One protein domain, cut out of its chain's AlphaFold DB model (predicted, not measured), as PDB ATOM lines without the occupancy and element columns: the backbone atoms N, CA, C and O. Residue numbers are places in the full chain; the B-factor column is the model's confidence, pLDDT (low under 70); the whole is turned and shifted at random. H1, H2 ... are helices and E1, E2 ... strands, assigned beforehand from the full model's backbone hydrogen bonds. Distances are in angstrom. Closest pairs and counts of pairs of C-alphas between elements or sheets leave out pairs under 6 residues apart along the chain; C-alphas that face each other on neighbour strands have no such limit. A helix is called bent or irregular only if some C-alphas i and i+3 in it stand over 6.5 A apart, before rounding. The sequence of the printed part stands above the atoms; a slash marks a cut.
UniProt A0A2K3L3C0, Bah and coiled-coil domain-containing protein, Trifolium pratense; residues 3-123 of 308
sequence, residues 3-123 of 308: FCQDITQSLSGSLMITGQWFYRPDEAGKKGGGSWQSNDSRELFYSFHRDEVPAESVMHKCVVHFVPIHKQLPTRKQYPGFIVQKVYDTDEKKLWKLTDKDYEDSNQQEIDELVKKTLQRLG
ATOM      1  N   PHE A   3     123.070 142.417 136.225       95.50
ATOM      2  CA  PHE A   3     124.388 141.881 136.533       95.50
ATOM      3  C   PHE A   3     124.214 140.704 137.496       95.50
ATOM      4  O   PHE A   3     123.640 140.868 138.568       95.50
ATOM      5  N   CYS A   4     124.643 139.509 137.094       95.31
ATOM      6  CA  CYS A   4     124.540 138.308 137.924       95.31
ATOM      7  C   CYS A   4     125.501 138.419 139.115       95.31
ATOM      8  O   CYS A   4     126.711 138.479 138.898       95.31
ATOM      9  N   GLN A   5     124.963 138.432 140.335       93.38
ATOM     10  CA  GLN A   5     125.743 138.456 141.575       93.38
ATOM     11  C   GLN A   5     125.975 137.047 142.109       93.38
ATOM     12  O   GLN A   5     127.108 136.686 142.414       93.38
ATOM     13  N   ASP A   6     124.910 136.249 142.189       94.19
ATOM     14  CA  ASP A   6     124.958 134.913 142.781       94.19
ATOM     15  C   ASP A   6     123.981 133.953 142.090       94.19
ATOM     16  O   ASP A   6     123.010 134.381 141.456       94.19
ATOM     17  N   ILE A   7     124.259 132.656 142.203       95.94
ATOM     18  CA  ILE A   7     123.434 131.568 141.679       95.94
ATOM     19  C   ILE A   7     123.175 130.594 142.820       95.94
ATOM     20  O   ILE A   7     124.092 129.946 143.324       95.94
ATOM     21  N   THR A   8     121.910 130.449 143.192       95.56
ATOM     22  CA  THR A   8     121.485 129.601 144.305       95.56
ATOM     23  C   THR A   8     120.524 128.521 143.823       95.56
ATOM     24  O   THR A   8     119.904 128.619 142.763       95.56
ATOM     25  N   GLN A   9     120.409 127.443 144.596       96.06
ATOM     26  CA  GLN A   9     119.407 126.409 144.370       96.06
ATOM     27  C   GLN A   9     118.360 126.483 145.478       96.06
ATOM     28  O   GLN A   9     118.682 126.413 146.663       96.06
ATOM     29  N   SER A  10     117.100 126.623 145.083       90.06
ATOM     30  CA  SER A  10     115.963 126.582 146.001       90.06
ATOM     31  C   SER A  10     115.738 125.175 146.567       90.06
ATOM     32  O   SER A  10     116.204 124.175 146.019       90.06
ATOM     33  N   LEU A  11     114.950 125.079 147.641       88.44
ATOM     34  CA  LEU A  11     114.586 123.799 148.267       88.44
ATOM     35  C   LEU A  11     113.824 122.854 147.321       88.44
ATOM     36  O   LEU A  11     113.872 121.641 147.500       88.44
ATOM     37  N   SER A  12     113.138 123.393 146.309       90.50
ATOM     38  CA  SER A  12     112.465 122.612 145.265       90.50
ATOM     39  C   SER A  12     113.407 122.146 144.148       90.50
ATOM     40  O   SER A  12     112.960 121.493 143.210       90.50
ATOM     41  N   GLY A  13     114.699 122.483 144.220       92.75
ATOM     42  CA  GLY A  13     115.709 122.139 143.220       92.75
ATOM     43  C   GLY A  13     115.825 123.131 142.057       92.75
ATOM     44  O   GLY A  13     116.732 122.982 141.239       92.75
ATOM     45  N   SER A  14     114.965 124.154 141.990       94.19
ATOM     46  CA  SER A  14     114.997 125.196 140.953       94.19
ATOM     47  C   SER A  14     116.175 126.146 141.167       94.19
ATOM     48  O   SER A  14     116.425 126.565 142.302       94.19
ATOM     49  N   LEU A  15     116.882 126.496 140.089       97.19
ATOM     50  CA  LEU A  15     118.001 127.439 140.123       97.19
ATOM     51  C   LEU A  15     117.498 128.884 140.070       97.19
ATOM     52  O   LEU A  15     116.761 129.263 139.156       97.19
ATOM     53  N   MET A  16     117.951 129.686 141.026       96.31
ATOM     54  CA  MET A  16     117.650 131.106 141.156       96.31
ATOM     55  C   MET A  16     118.920 131.916 140.916       96.31
ATOM     56  O   MET A  16     120.026 131.486 141.245       96.31
ATOM     57  N   ILE A  17     118.763 133.091 140.322       97.06
ATOM     58  CA  ILE A  17     119.849 134.035 140.090       97.06
ATOM     59  C   ILE A  17     119.518 135.323 140.818       97.06
ATOM     60  O   ILE A  17     118.507 135.960 140.521       97.06
ATOM     61  N   THR A  18     120.401 135.739 141.718       95.94
ATOM     62  CA  THR A  18     120.350 137.075 142.304       95.94
ATOM     63  C   THR A  18     121.010 138.040 141.327       95.94
ATOM     64  O   THR A  18     122.213 137.972 141.056       95.94
ATOM     65  N   GLY A  19     120.204 138.928 140.756       94.94
ATOM     66  CA  GLY A  19     120.623 139.910 139.770       94.94
ATOM     67  C   GLY A  19     120.568 141.326 140.325       94.94
ATOM     68  O   GLY A  19     119.649 141.685 141.052       94.94
ATOM     69  N   GLN A  20     121.533 142.149 139.934       96.56
ATOM     70  CA  GLN A  20     121.538 143.580 140.201       96.56
ATOM     71  C   GLN A  20     121.143 144.355 138.944       96.56
ATOM     72  O   GLN A  20     121.739 144.177 137.881       96.56
ATOM     73  N   TRP A  21     120.093 145.166 139.027       97.31
ATOM     74  CA  TRP A  21     119.383 145.650 137.845       97.31
ATOM     75  C   TRP A  21     120.053 146.836 137.157       97.31
ATOM     76  O   TRP A  21     120.555 147.765 137.790       97.31
ATOM     77  N   PHE A  22     119.953 146.821 135.829       98.00
ATOM     78  CA  PHE A  22     120.152 147.978 134.969       98.00
ATOM     79  C   PHE A  22     118.808 148.479 134.448       98.00
ATOM     80  O   PHE A  22     117.950 147.674 134.070       98.00
ATOM     81  N   TYR A  23     118.693 149.796 134.330       97.19
ATOM     82  CA  TYR A  23     117.530 150.486 133.787       97.19
ATOM     83  C   TYR A  23     117.896 151.212 132.502       97.19
ATOM     84  O   TYR A  23     118.968 151.819 132.410       97.19
ATOM     85  N   ARG A  24     117.002 151.190 131.512       96.38
ATOM     86  CA  ARG A  24     117.117 152.141 130.406       96.38
ATOM     87  C   ARG A  24     116.707 153.546 130.868       96.38
ATOM     88  O   ARG A  24     115.892 153.665 131.785       96.38
ATOM     89  N   PRO A  25     117.223 154.617 130.243       95.69
ATOM     90  CA  PRO A  25     116.850 155.985 130.612       95.69
ATOM     91  C   PRO A  25     115.342 156.272 130.544       95.69
ATOM     92  O   PRO A  25     114.807 156.992 131.388       95.69
ATOM     93  N   ASP A  26     114.643 155.660 129.590       93.44
ATOM     94  CA  ASP A  26     113.195 155.761 129.414       93.44
ATOM     95  C   ASP A  26     112.383 154.973 130.458       93.44
ATOM     96  O   ASP A  26     111.257 155.359 130.768       93.44
ATOM     97  N   GLU A  27     112.966 153.921 131.037       92.88
ATOM     98  CA  GLU A  27     112.349 153.068 132.064       92.88
ATOM     99  C   GLU A  27     112.601 153.587 133.490       92.88
ATOM    100  O   GLU A  27     111.821 153.324 134.409       92.88
ATOM    101  N   ALA A  28     113.701 154.317 133.698       94.06
ATOM    102  CA  ALA A  28     114.059 154.863 134.999       94.06
ATOM    103  C   ALA A  28     113.153 156.047 135.368       94.06
ATOM    104  O   ALA A  28     113.083 157.063 134.673       94.06
ATOM    105  N   GLY A  29     112.482 155.938 136.513       92.00
ATOM    106  CA  GLY A  29     111.655 157.016 137.039       92.00
ATOM    107  C   GLY A  29     112.484 158.259 137.367       92.00
ATOM    108  O   GLY A  29     113.568 158.178 137.941       92.00
ATOM    109  N   LYS A  30     111.958 159.440 137.046       92.19
ATOM    110  CA  LYS A  30     112.545 160.714 137.468       92.19
ATOM    111  C   LYS A  30     111.750 161.317 138.622       92.19
ATOM    112  O   LYS A  30     110.515 161.269 138.639       92.19
ATOM    113  N   LYS A  31     112.440 161.909 139.600       88.69
ATOM    114  CA  LYS A  31     111.779 162.695 140.650       88.69
ATOM    115  C   LYS A  31     110.970 163.837 140.014       88.69
ATOM    116  O   LYS A  31     111.512 164.624 139.246       88.69
ATOM    117  N   GLY A  32     109.677 163.912 140.334       85.62
ATOM    118  CA  GLY A  32     108.738 164.858 139.709       85.62
ATOM    119  C   GLY A  32     108.019 164.330 138.459       85.62
ATOM    120  O   GLY A  32     107.221 165.059 137.878       85.62
ATOM    121  N   GLY A  33     108.245 163.069 138.077       85.38
ATOM    122  CA  GLY A  33     107.612 162.435 136.919       85.38
ATOM    123  C   GLY A  33     108.406 162.603 135.620       85.38
ATOM    124  O   GLY A  33     109.371 163.362 135.544       85.38
ATOM    125  N   GLY A  34     107.997 161.857 134.592       88.00
ATOM    126  CA  GLY A  34     108.705 161.769 133.312       88.00
ATOM    127  C   GLY A  34     109.856 160.760 133.319       88.00
ATOM    128  O   GLY A  34     110.050 160.018 134.284       88.00
ATOM    129  N   SER A  35     110.602 160.742 132.215       88.25
ATOM    130  CA  SER A  35     111.730 159.842 131.971       88.25
ATOM    131  C   SER A  35     113.045 160.602 131.801       88.25
ATOM    132  O   SER A  35     113.069 161.830 131.644       88.25
ATOM    133  N   TRP A  36     114.159 159.876 131.847       92.56
ATOM    134  CA  TRP A  36     115.472 160.440 131.563       92.56
ATOM    135  C   TRP A  36     115.745 160.424 130.062       92.56
ATOM    136  O   TRP A  36     115.488 159.440 129.369       92.56
ATOM    137  N   GLN A  37     116.285 161.529 129.550       89.25
ATOM    138  CA  GLN A  37     116.758 161.578 128.173       89.25
ATOM    139  C   GLN A  37     118.091 160.849 128.064       89.25
ATOM    140  O   GLN A  37     118.957 160.994 128.928       89.25
ATOM    141  N   SER A  38     118.233 160.085 126.986       89.06
ATOM    142  CA  SER A  38     119.470 159.395 126.668       89.06
ATOM    143  C   SER A  38     120.246 160.129 125.587       89.06
ATOM    144  O   SER A  38     119.669 160.535 124.578       89.06
ATOM    145  N   ASN A  39     121.558 160.249 125.783       82.69
ATOM    146  CA  ASN A  39     122.458 160.861 124.802       82.69
ATOM    147  C   ASN A  39     123.076 159.827 123.836       82.69
ATOM    148  O   ASN A  39     123.540 160.196 122.760       82.69
ATOM    149  N   ASP A  40     123.070 158.536 124.189       88.88
ATOM    150  CA  ASP A  40     123.531 157.423 123.345       88.88
ATOM    151  C   ASP A  40     122.560 156.245 123.501       88.88
ATOM    152  O   ASP A  40     122.282 155.799 124.605       88.88
ATOM    153  N   SER A  41     122.110 155.657 122.390       93.62
ATOM    154  CA  SER A  41     121.286 154.431 122.364       93.62
ATOM    155  C   SER A  41     121.821 153.240 123.187       93.62
ATOM    156  O   SER A  41     121.088 152.282 123.442       93.62
ATOM    157  N   ARG A  42     123.113 153.253 123.536       95.50
ATOM    158  CA  ARG A  42     123.805 152.244 124.343       95.50
ATOM    159  C   ARG A  42     123.768 152.547 125.843       95.50
ATOM    160  O   ARG A  42     124.275 151.732 126.604       95.50
ATOM    161  N   GLU A  43     123.224 153.684 126.268       96.06
ATOM    162  CA  GLU A  43     123.203 154.095 127.672       96.06
ATOM    163  C   GLU A  43     122.300 153.178 128.505       96.06
ATOM    164  O   GLU A  43     121.152 152.890 128.154       96.06
ATOM    165  N   LEU A  44     122.842 152.735 129.634       97.75
ATOM    166  CA  LEU A  44     122.117 152.107 130.726       97.75
ATOM    167  C   LEU A  44     122.495 152.807 132.027       97.75
ATOM    168  O   LEU A  44     123.618 153.285 132.198       97.75
ATOM    169  N   PHE A  45     121.568 152.800 132.974       97.50
ATOM    170  CA  PHE A  45     121.854 153.146 134.354       97.50
ATOM    171  C   PHE A  45     122.023 151.872 135.160       97.50
ATOM    172  O   PHE A  45     121.153 151.003 135.152       97.50
ATOM    173  N   TYR A  46     123.149 151.756 135.849       97.88
ATOM    174  CA  TYR A  46     123.346 150.707 136.843       97.88
ATOM    175  C   TYR A  46     122.608 151.077 138.131       97.88
ATOM    176  O   TYR A  46     122.417 152.256 138.389       97.88
ATOM    177  N   SER A  47     122.176 150.117 138.939       96.44
ATOM    178  CA  SER A  47     121.529 150.404 140.224       96.44
ATOM    179  C   SER A  47     121.966 149.410 141.289       96.44
ATOM    180  O   SER A  47     122.476 148.338 140.968       96.44
ATOM    181  N   PHE A  48     121.712 149.740 142.554       94.50
ATOM    182  CA  PHE A  48     121.862 148.808 143.676       94.50
ATOM    183  C   PHE A  48     120.611 147.968 143.949       94.50
ATOM    184  O   PHE A  48     120.584 147.179 144.891       94.50
ATOM    185  N   HIS A  49     119.588 148.080 143.096       94.50
ATOM    186  CA  HIS A  49     118.401 147.243 143.178       94.50
ATOM    187  C   HIS A  49     118.761 145.793 142.852       94.50
ATOM    188  O   HIS A  49     119.230 145.496 141.750       94.50
ATOM    189  N   ARG A  50     118.520 144.899 143.812       94.19
ATOM    190  CA  ARG A  50     118.730 143.457 143.686       94.19
ATOM    191  C   ARG A  50     117.397 142.732 143.713       94.19
ATOM    192  O   ARG A  50     116.543 143.072 144.525       94.19
ATOM    193  N   ASP A  51     117.262 141.730 142.857       93.69
ATOM    194  CA  ASP A  51     116.103 140.841 142.834       93.69
ATOM    195  C   ASP A  51     116.526 139.426 142.434       93.69
ATOM    196  O   ASP A  51     117.594 139.227 141.846       93.69
ATOM    197  N   GLU A  52     115.676 138.452 142.732       94.81
ATOM    198  CA  GLU A  52     115.877 137.063 142.341       94.81
ATOM    199  C   GLU A  52     114.999 136.696 141.155       94.81
ATOM    200  O   GLU A  52     113.790 136.915 141.142       94.81
ATOM    201  N   VAL A  53     115.613 136.081 140.148       94.00
ATOM    202  CA  VAL A  53     114.911 135.594 138.961       94.00
ATOM    203  C   VAL A  53     115.241 134.124 138.712       94.00
ATOM    204  O   VAL A  53     116.371 133.701 138.964       94.00
ATOM    205  N   PRO A  54     114.298 133.321 138.188       96.25
ATOM    206  CA  PRO A  54     114.602 131.956 137.774       96.25
ATOM    207  C   PRO A  54     115.699 131.945 136.707       96.25
ATOM    208  O   PRO A  54     115.640 132.728 135.753       96.25
ATOM    209  N   ALA A  55     116.663 131.027 136.813       95.88
ATOM    210  CA  ALA A  55     117.778 130.928 135.866       95.88
ATOM    211  C   ALA A  55     117.319 130.708 134.410       95.88
ATOM    212  O   ALA A  55     117.975 131.140 133.464       95.88
ATOM    213  N   GLU A  56     116.148 130.098 134.239       95.44
ATOM    214  CA  GLU A  56     115.472 129.852 132.961       95.44
ATOM    215  C   GLU A  56     115.094 131.144 132.217       95.44
ATOM    216  O   GLU A  56     114.939 131.142 130.999       95.44
ATOM    217  N   SER A  57     114.971 132.265 132.937       94.94
ATOM    218  CA  SER A  57     114.611 133.571 132.366       94.94
ATOM    219  C   SER A  57     115.789 134.260 131.663       94.94
ATOM    220  O   SER A  57     115.620 135.315 131.044       94.94
ATOM    221  N   VAL A  58     117.002 133.704 131.759       95.81
ATOM    222  CA  VAL A  58     118.198 134.278 131.136       95.81
ATOM    223  C   VAL A  58     118.184 134.036 129.636       95.81
ATOM    224  O   VAL A  58     118.273 132.908 129.166       95.81
ATOM    225  N   MET A  59     118.153 135.124 128.865       96.19
ATOM    226  CA  MET A  59     118.151 135.034 127.406       96.19
ATOM    227  C   MET A  59     119.555 134.810 126.828       96.19
ATOM    228  O   MET A  59     119.774 133.874 126.070       96.19
ATOM    229  N   HIS A  60     120.505 135.702 127.127       95.44
ATOM    230  CA  HIS A  60     121.885 135.621 126.636       95.44
ATOM    231  C   HIS A  60     122.811 136.585 127.389       95.44
ATOM    232  O   HIS A  60     122.375 137.557 128.011       95.44
ATOM    233  N   LYS A  61     124.121 136.338 127.292       95.38
ATOM    234  CA  LYS A  61     125.160 137.208 127.851       95.38
ATOM    235  C   LYS A  61     125.277 138.509 127.052       95.38
ATOM    236  O   LYS A  61     125.361 138.483 125.828       95.38
ATOM    237  N   CYS A  62     125.368 139.631 127.760       95.06
ATOM    238  CA  CYS A  62     125.584 140.960 127.186       95.06
ATOM    239  C   CYS A  62     126.935 141.550 127.623       95.06
ATOM    240  O   CYS A  62     127.536 141.100 128.601       95.06
ATOM    241  N   VAL A  63     127.403 142.571 126.899       96.25
ATOM    242  CA  VAL A  63     128.592 143.359 127.258       96.25
ATOM    243  C   VAL A  63     128.146 144.728 127.755       96.25
ATOM    244  O   VAL A  63     127.345 145.393 127.097       96.25
ATOM    245  N   VAL A  64     128.679 145.138 128.902       97.50
ATOM    246  CA  VAL A  64     128.426 146.439 129.524       97.50
ATOM    247  C   VAL A  64     129.772 147.053 129.896       97.50
ATOM    248  O   VAL A  64     130.600 146.385 130.518       97.50
ATOM    249  N   HIS A  65     129.984 148.304 129.501       97.25
ATOM    250  CA  HIS A  65     131.204 149.065 129.758       97.25
ATOM    251  C   HIS A  65     130.918 150.163 130.782       97.25
ATOM    252  O   HIS A  65     130.098 151.044 130.525       97.25
ATOM    253  N   PHE A  66     131.598 150.125 131.927       96.81
ATOM    254  CA  PHE A  66     131.531 151.170 132.949       96.81
ATOM    255  C   PHE A  66     132.593 152.228 132.653       96.81
ATOM    256  O   PHE A  66     133.786 151.992 132.853       96.81
ATOM    257  N   VAL A  67     132.161 153.375 132.133       95.31
ATOM    258  CA  VAL A  67     133.043 154.435 131.633       95.31
ATOM    259  C   VAL A  67     132.769 155.718 132.420       95.31
ATOM    260  O   VAL A  67     131.661 156.251 132.333       95.31
ATOM    261  N   PRO A  68     133.739 156.242 133.191       92.38
ATOM    262  CA  PRO A  68     133.584 157.519 133.883       92.38
ATOM    263  C   PRO A  68     133.177 158.653 132.936       92.38
ATOM    264  O   PRO A  68     133.572 158.674 131.774       92.38
ATOM    265  N   ILE A  69     132.413 159.631 133.431       89.56
ATOM    266  CA  ILE A  69     131.844 160.700 132.589       89.56
ATOM    267  C   ILE A  69     132.897 161.585 131.900       89.56
ATOM    268  O   ILE A  69     132.603 162.184 130.875       89.56
ATOM    269  N   HIS A  70     134.110 161.662 132.451       85.94
ATOM    270  CA  HIS A  70     135.223 162.448 131.908       85.94
ATOM    271  C   HIS A  70     136.037 161.699 130.838       85.94
ATOM    272  O   HIS A  70     136.957 162.274 130.266       85.94
ATOM    273  N   LYS A  71     135.717 160.428 130.563       87.94
ATOM    274  CA  LYS A  71     136.396 159.587 129.570       87.94
ATOM    275  C   LYS A  71     135.583 159.516 128.282       87.94
ATOM    276  O   LYS A  71     134.354 159.439 128.318       87.94
ATOM    277  N   GLN A  72     136.262 159.488 127.138       90.00
ATOM    278  CA  GLN A  72     135.592 159.316 125.852       90.00
ATOM    279  C   GLN A  72     134.941 157.934 125.745       90.00
ATOM    280  O   GLN A  72     135.497 156.919 126.170       90.00
ATOM    281  N   LEU A  73     133.751 157.888 125.143       91.75
ATOM    282  CA  LEU A  73     133.032 156.633 124.958       91.75
ATOM    283  C   LEU A  73     133.722 155.753 123.909       91.75
ATOM    284  O   LEU A  73     134.082 156.239 122.833       91.75
ATOM    285  N   PRO A  74     133.837 154.436 124.152       91.19
ATOM    286  CA  PRO A  74     134.450 153.539 123.192       91.19
ATOM    287  C   PRO A  74     133.603 153.441 121.912       91.19
ATOM    288  O   PRO A  74     132.359 153.409 121.937       91.19
ATOM    289  N   THR A  75     134.285 153.374 120.767       91.25
ATOM    290  CA  THR A  75     133.616 153.334 119.462       91.25
ATOM    291  C   THR A  75     132.824 152.037 119.293       91.25
ATOM    292  O   THR A  75     133.294 150.942 119.599       91.25
ATOM    293  N   ARG A  76     131.602 152.141 118.754       92.69
ATOM    294  CA  ARG A  76     130.685 150.995 118.621       92.69
ATOM    295  C   ARG A  76     131.228 149.869 117.735       92.69
ATOM    296  O   ARG A  76     130.875 148.717 117.954       92.69
ATOM    297  N   LYS A  77     132.057 150.202 116.737       92.31
ATOM    298  CA  LYS A  77     132.660 149.219 115.820       92.31
ATOM    299  C   LYS A  77     133.690 148.335 116.523       92.31
ATOM    300  O   LYS A  77     133.742 147.146 116.239       92.31
ATOM    301  N   GLN A  78     134.492 148.915 117.413       91.69
ATOM    302  CA  GLN A  78     135.565 148.202 118.105       91.69
ATOM    303  C   GLN A  78     135.064 147.532 119.387       91.69
ATOM    304  O   GLN A  78     135.409 146.387 119.663       91.69
ATOM    305  N   TYR A  79     134.208 148.225 120.139       93.44
ATOM    306  CA  TYR A  79     133.662 147.749 121.406       93.44
ATOM    307  C   TYR A  79     132.133 147.865 121.389       93.44
ATOM    308  O   TYR A  79     131.562 148.852 121.872       93.44
ATOM    309  N   PRO A  80     131.437 146.869 120.810       94.75
ATOM    310  CA  PRO A  80     129.992 146.793 120.923       94.75
ATOM    311  C   PRO A  80     129.590 146.528 122.383       94.75
ATOM    312  O   PRO A  80     130.369 146.003 123.184       94.75
ATOM    313  N   GLY A  81     128.357 146.886 122.729       95.69
ATOM    314  CA  GLY A  81     127.812 146.713 124.075       95.69
ATOM    315  C   GLY A  81     127.154 147.976 124.607       95.69
ATOM    316  O   GLY A  81     127.106 149.000 123.927       95.69
ATOM    317  N   PHE A  82     126.631 147.872 125.821       97.62
ATOM    318  CA  PHE A  82     126.035 148.982 126.549       97.62
ATOM    319  C   PHE A  82     127.097 149.789 127.293       97.62
ATOM    320  O   PHE A  82     128.209 149.311 127.526       97.62
ATOM    321  N   ILE A  83     126.745 151.012 127.667       96.94
ATOM    322  CA  ILE A  83     127.604 151.961 128.363       96.94
ATOM    323  C   ILE A  83     126.882 152.423 129.618       96.94
ATOM    324  O   ILE A  83     125.726 152.834 129.567       96.94
ATOM    325  N   VAL A  84     127.596 152.392 130.735       97.50
ATOM    326  CA  VAL A  84     127.146 152.924 132.014       97.50
ATOM    327  C   VAL A  84     128.088 154.047 132.406       97.50
ATOM    328  O   VAL A  84     129.295 153.836 132.507       97.50
ATOM    329  N   GLN A  85     127.528 155.232 132.639       95.62
ATOM    330  CA  GLN A  85     128.249 156.379 133.211       95.62
ATOM    331  C   GLN A  85     127.601 156.897 134.502       95.62
ATOM    332  O   GLN A  85     128.173 157.747 135.191       95.62
ATOM    333  N   LYS A  86     126.397 156.404 134.817       95.88
ATOM    334  CA  LYS A  86     125.562 156.867 135.923       95.88
ATOM    335  C   LYS A  86     124.948 155.691 136.674       95.88
ATOM    336  O   LYS A  86     124.634 154.658 136.075       95.88
ATOM    337  N   VAL A  87     124.745 155.896 137.967       96.56
ATOM    338  CA  VAL A  87     124.067 154.981 138.878       96.56
ATOM    339  C   VAL A  87     122.708 155.569 139.234       96.56
ATOM    340  O   VAL A  87     122.610 156.722 139.649       96.56
ATOM    341  N   TYR A  88     121.655 154.792 139.029       96.69
ATOM    342  CA  TYR A  88     120.285 155.140 139.352       96.69
ATOM    343  C   TYR A  88     119.922 154.645 140.747       96.69
ATOM    344  O   TYR A  88     120.001 153.453 141.048       96.69
ATOM    345  N   ASP A  89     119.504 155.594 141.573       93.69
ATOM    346  CA  ASP A  89     118.919 155.361 142.880       93.69
ATOM    347  C   ASP A  89     117.407 155.183 142.710       93.69
ATOM    348  O   ASP A  89     116.688 156.126 142.360       93.69
ATOM    349  N   THR A  90     116.934 153.956 142.924       91.88
ATOM    350  CA  THR A  90     115.521 153.593 142.787       91.88
ATOM    351  C   THR A  90     114.640 154.225 143.859       91.88
ATOM    352  O   THR A  90     113.461 154.470 143.591       91.88
ATOM    353  N   ASP A  91     115.202 154.518 145.031       87.38
ATOM    354  CA  ASP A  91     114.473 155.028 146.188       87.38
ATOM    355  C   ASP A  91     114.303 156.544 146.067       87.38
ATOM    356  O   ASP A  91     113.190 157.074 146.152       87.38
ATOM    357  N   GLU A  92     115.392 157.258 145.769       87.31
ATOM    358  CA  GLU A  92     115.358 158.713 145.599       87.31
ATOM    359  C   GLU A  92     114.940 159.162 144.189       87.31
ATOM    360  O   GLU A  92     114.632 160.345 143.982       87.31
ATOM    361  N   LYS A  93     114.910 158.237 143.219       90.62
ATOM    362  CA  LYS A  93     114.676 158.496 141.786       90.62
ATOM    363  C   LYS A  93     115.650 159.534 141.224       90.62
ATOM    364  O   LYS A  93     115.251 160.488 140.539       90.62
ATOM    365  N   LYS A  94     116.930 159.359 141.556       91.62
ATOM    366  CA  LYS A  94     118.045 160.246 141.191       91.62
ATOM    367  C   LYS A  94     119.134 159.494 140.437       91.62
ATOM    368  O   LYS A  94     119.226 158.273 140.507       91.62
ATOM    369  N   LEU A  95     119.965 160.253 139.725       93.06
ATOM    370  CA  LEU A  95     121.160 159.748 139.059       93.06
ATOM    371  C   LEU A  95     122.407 160.338 139.704       93.06
ATOM    372  O   LEU A  95     122.508 161.554 139.860       93.06
ATOM    373  N   TRP A  96     123.354 159.460 139.984       94.00
ATOM    374  CA  TRP A  96     124.684 159.759 140.491       94.00
ATOM    375  C   TRP A  96     125.720 159.380 139.430       94.00
ATOM    376  O   TRP A  96     125.473 158.508 138.594       94.00
ATOM    377  N   LYS A  97     126.874 160.039 139.398       93.12
ATOM    378  CA  LYS A  97     127.971 159.698 138.478       93.12
ATOM    379  C   LYS A  97     128.778 158.542 139.056       93.12
ATOM    380  O   LYS A  97     128.917 158.431 140.270       93.12
ATOM    381  N   LEU A  98     129.409 157.732 138.204       91.44
ATOM    382  CA  LEU A  98     130.338 156.688 138.676       91.44
ATOM    383  C   LEU A  98     131.508 157.243 139.511       91.44
ATOM    384  O   LEU A  98     132.107 156.510 140.282       91.44
ATOM    385  N   THR A  99     131.848 158.522 139.335       85.19
ATOM    386  CA  THR A  99     132.946 159.205 140.039       85.19
ATOM    387  C   THR A  99     132.520 159.911 141.321       85.19
ATOM    388  O   THR A  99     133.381 160.466 142.005       85.19
ATOM    389  N   ASP A 100     131.217 159.981 141.603       86.19
ATOM    390  CA  ASP A 100     130.741 160.583 142.847       86.19
ATOM    391  C   ASP A 100     131.204 159.708 144.016       86.19
ATOM    392  O   ASP A 100     131.252 158.489 143.888       86.19
ATOM    393  N   LYS A 101     131.590 160.331 145.133       76.75
ATOM    394  CA  LYS A 101     132.158 159.637 146.306       76.75
ATOM    395  C   LYS A 101     131.169 159.478 147.457       76.75
ATOM    396  O   LYS A 101     131.552 159.062 148.543       76.75
ATOM    397  N   ASP A 102     129.909 159.822 147.219       80.06
ATOM    398  CA  ASP A 102     128.859 159.824 148.239       80.06
ATOM    399  C   ASP A 102     128.147 158.462 148.359       80.06
ATOM    400  O   ASP A 102     127.135 158.343 149.055       80.06
ATOM    401  N   TYR A 103     128.654 157.425 147.680       79.12
ATOM    402  CA  TYR A 103     128.158 156.060 147.826       79.12
ATOM    403  C   TYR A 103     128.608 155.443 149.154       79.12
ATOM    404  O   TYR A 103     129.626 155.813 149.732       79.12
ATOM    405  N   GLU A 104     127.870 154.434 149.616       80.88
ATOM    406  CA  GLU A 104     128.354 153.573 150.698       80.88
ATOM    407  C   GLU A 104     129.648 152.865 150.274       80.88
ATOM    408  O   GLU A 104     129.742 152.420 149.134       80.88
ATOM    409  N   ASP A 105     130.617 152.693 151.177       75.62
ATOM    410  CA  ASP A 105     131.942 152.136 150.852       75.62
ATOM    411  C   ASP A 105     131.882 150.829 150.038       75.62
ATOM    412  O   ASP A 105     132.618 150.665 149.069       75.62
ATOM    413  N   SER A 106     130.963 149.915 150.377       83.19
ATOM    414  CA  SER A 106     130.785 148.658 149.628       83.19
ATOM    415  C   SER A 106     130.273 148.870 148.198       83.19
ATOM    416  O   SER A 106     130.719 148.200 147.268       83.19
ATOM    417  N   ASN A 107     129.395 149.853 148.011       89.00
ATOM    418  CA  ASN A 107     128.848 150.247 146.718       89.00
ATOM    419  C   ASN A 107     129.906 150.976 145.880       89.00
ATOM    420  O   ASN A 107     130.024 150.727 144.682       89.00
ATOM    421  N   GLN A 108     130.709 151.836 146.516       89.38
ATOM    422  CA  GLN A 108     131.848 152.493 145.880       89.38
ATOM    423  C   GLN A 108     132.875 151.461 145.413       89.38
ATOM    424  O   GLN A 108     133.293 151.500 144.261       89.38
ATOM    425  N   GLN A 109     133.239 150.510 146.276       90.69
ATOM    426  CA  GLN A 109     134.178 149.451 145.926       90.69
ATOM    427  C   GLN A 109     133.665 148.625 144.739       90.69
ATOM    428  O   GLN A 109     134.427 148.341 143.816       90.69
ATOM    429  N   GLU A 110     132.377 148.273 144.724       93.06
ATOM    430  CA  GLU A 110     131.769 147.558 143.601       93.06
ATOM    431  C   GLU A 110     131.868 148.361 142.292       93.06
ATOM    432  O   GLU A 110     132.308 147.830 141.267       93.06
ATOM    433  N   ILE A 111     131.524 149.653 142.324       94.88
ATOM    434  CA  ILE A 111     131.657 150.550 141.170       94.88
ATOM    435  C   ILE A 111     133.115 150.623 140.702       94.88
ATOM    436  O   ILE A 111     133.387 150.445 139.511       94.88
ATOM    437  N   ASP A 112     134.054 150.848 141.619       93.00
ATOM    438  CA  ASP A 112     135.478 150.982 141.319       93.00
ATOM    439  C   ASP A 112     136.027 149.700 140.680       93.00
ATOM    440  O   ASP A 112     136.781 149.750 139.704       93.00
ATOM    441  N   GLU A 113     135.606 148.532 141.167       94.88
ATOM    442  CA  GLU A 113     135.955 147.244 140.576       94.88
ATOM    443  C   GLU A 113     135.382 147.072 139.163       94.88
ATOM    444  O   GLU A 113     136.079 146.564 138.278       94.88
ATOM    445  N   LEU A 114     134.138 147.493 138.920       95.81
ATOM    446  CA  LEU A 114     133.495 147.429 137.603       95.81
ATOM    447  C   LEU A 114     134.166 148.372 136.594       95.81
ATOM    448  O   LEU A 114     134.440 147.972 135.453       95.81
ATOM    449  N   VAL A 115     134.499 149.592 137.018       94.94
ATOM    450  CA  VAL A 115     135.256 150.567 136.221       94.94
ATOM    451  C   VAL A 115     136.650 150.023 135.919       94.94
ATOM    452  O   VAL A 115     137.042 149.950 134.755       94.94
ATOM    453  N   LYS A 116     137.374 149.535 136.932       94.12
ATOM    454  CA  LYS A 116     138.706 148.940 136.764       94.12
ATOM    455  C   LYS A 116     138.686 147.763 135.789       94.12
ATOM    456  O   LYS A 116     139.521 147.708 134.888       94.12
ATOM    457  N   LYS A 117     137.722 146.842 135.918       95.12
ATOM    458  CA  LYS A 117     137.540 145.705 134.994       95.12
ATOM    459  C   LYS A 117     137.245 146.166 133.565       95.12
ATOM    460  O   LYS A 117     137.667 145.505 132.617       95.12
ATOM    461  N   THR A 118     136.520 147.271 133.397       95.38
ATOM    462  CA  THR A 118     136.235 147.846 132.077       95.38
ATOM    463  C   THR A 118     137.497 148.451 131.462       95.38
ATOM    464  O   THR A 118     137.851 148.094 130.340       95.38
ATOM    465  N   LEU A 119     138.230 149.283 132.207       91.19
ATOM    466  CA  LEU A 119     139.474 149.910 131.742       91.19
ATOM    467  C   LEU A 119     140.553 148.874 131.400       91.19
ATOM    468  O   LEU A 119     141.222 148.986 130.381       91.19
ATOM    469  N   GLN A 120     140.665 147.792 132.175       92.50
ATOM    470  CA  GLN A 120     141.574 146.686 131.849       92.50
ATOM    471  C   GLN A 120     141.262 146.010 130.503       92.50
ATOM    472  O   GLN A 120     142.159 145.438 129.890       92.50
ATOM    473  N   ARG A 121     140.003 146.047 130.040       91.69
ATOM    474  CA  ARG A 121     139.582 145.444 128.764       91.69
ATOM    475  C   ARG A 121     139.645 146.413 127.589       91.69
ATOM    476  O   ARG A 121     139.931 145.984 126.475       91.69
ATOM    477  N   LEU A 122     139.327 147.684 127.822       89.19
ATOM    478  CA  LEU A 122     139.327 148.720 126.787       89.19
ATOM    479  C   LEU A 122     140.717 149.332 126.567       89.19
ATOM    480  O   LEU A 122     140.969 149.875 125.497       89.19
ATOM    481  N   GLY A 123     141.612 149.218 127.549       83.56
ATOM    482  CA  GLY A 123     142.814 150.039 127.635       83.56
ATOM    483  C   GLY A 123     142.512 151.397 128.274       83.56
ATOM    484  O   GLY A 123     141.412 151.631 128.782       83.56
TER     485      GLY A 123
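AT A GLANCE: This is residues 3 to 123 of the 308 residues of the protein "Bah and coiled-coil domain-containing protein" of Trifolium pratense (UniProt A0A2K3L3C0). One strongly twisted sheet of six strands bends into a small body with a long arm, and one helix, H1, packs across one face of the body. The arm is the hairpin of E1 and E2 together with the later part of E3, and its turn makes one end of the longest axis; the body holds E4, E5, E6 and the first part of E3, with E5 in its middle. The printed part has 121 residues with six named strands followed by one named helix, in the order E1 E2 E3 E4 E5 E6 H1, and its class is mixed, helices and strands. The sheet is branched and mixed: E1, E2 and E3 are antiparallel in turn, E5 is parallel to E3 and to E4, and E6 is antiparallel to E5. The whole is compact, with a radius of gyration of the C-alphas of 15.4 A and spans of 47 by 38 by 29 A.

IN THESE COORDINATES: E1, residues 3 to 9, begins at C-alpha 3 (124.388, 141.881, 136.533) and is 18.0 A long from first to last C-alpha. E2, residues 15 to 23, is 23.9 A long and bends by 54 degrees at residue 20. E3, residues 43 to 54, is the longest strand by residues, measures 25.8 A and bends by 90 degrees at residue 48. E4 is short, residues 64 to 66, 6.6 A. E5, residues 82 to 89, begins at C-alpha 82 (126.035, 148.982, 126.549), is 18.9 A long and bends by 74 degrees at residue 85. E6, residues 94 to 97, measures 10.3 A. H1, residues 105 to 122, is 25.4 A long, is not bent, and ends at C-alpha 122 (139.327, 148.720, 126.787).

HOW THE PARTS SIT: E1, E2 and E3 form a meander, each strand the antiparallel neighbour of the one before. E1 and E2 are a hairpin with 162 degrees between their directions; N 3 and O 20 are 2.8 A apart, within hydrogen-bond range. E2 and E3 are a hairpin at 159 degrees, with N 19 and O 51 at 2.8 A and N 45 and O 23 at 2.8 A. E1 lies on one side of E2 and E3 on the other side. E5 is the parallel neighbour of E3, with N 88 and O 46 at 2.7 A. E4 and E6 lie on the other side of E5 from E3, in staggered pairing: E4 pairs with residues 82 to 84 of E5 and E6 with residues 86 to 89. E4 is parallel to E5, with N 65 and O 82 at 2.8 A. E5 and E6 are an antiparallel hairpin, with N 87 and O 96 at 2.8 A. E1, E4 and E6 are edge strands. H1 is on the sheet at a height of 9.5 A, over E3 and E4 and only just not over E5, on which 2 of its 18 C-alphas fall. It runs across the strands, at 67 degrees to E3 on the local plane. Its closest C-alphas to E4 are those of Val 115 and Phe 66, 5.0 A apart, and to E3 those of Asn 107 and Phe 48, 7.8 A apart. In H1, 13 of 14 O i to N i+4 pairs are within hydrogen-bond range. E1 and E6 are apart, and so are E3 and E4.

THE WHOLE: The two C-alphas farthest apart, those of Ser 12 and His 70, are 47.8 A from each other. The links from E2 to E3, with 19 residues, and from E4 to E5, with 15, are long; those from E1 to E2 and from E5 to E6 are tight. The printed part has no cut. The mean pLDDT of the printed part is 92.5, and no printed residue is under 70.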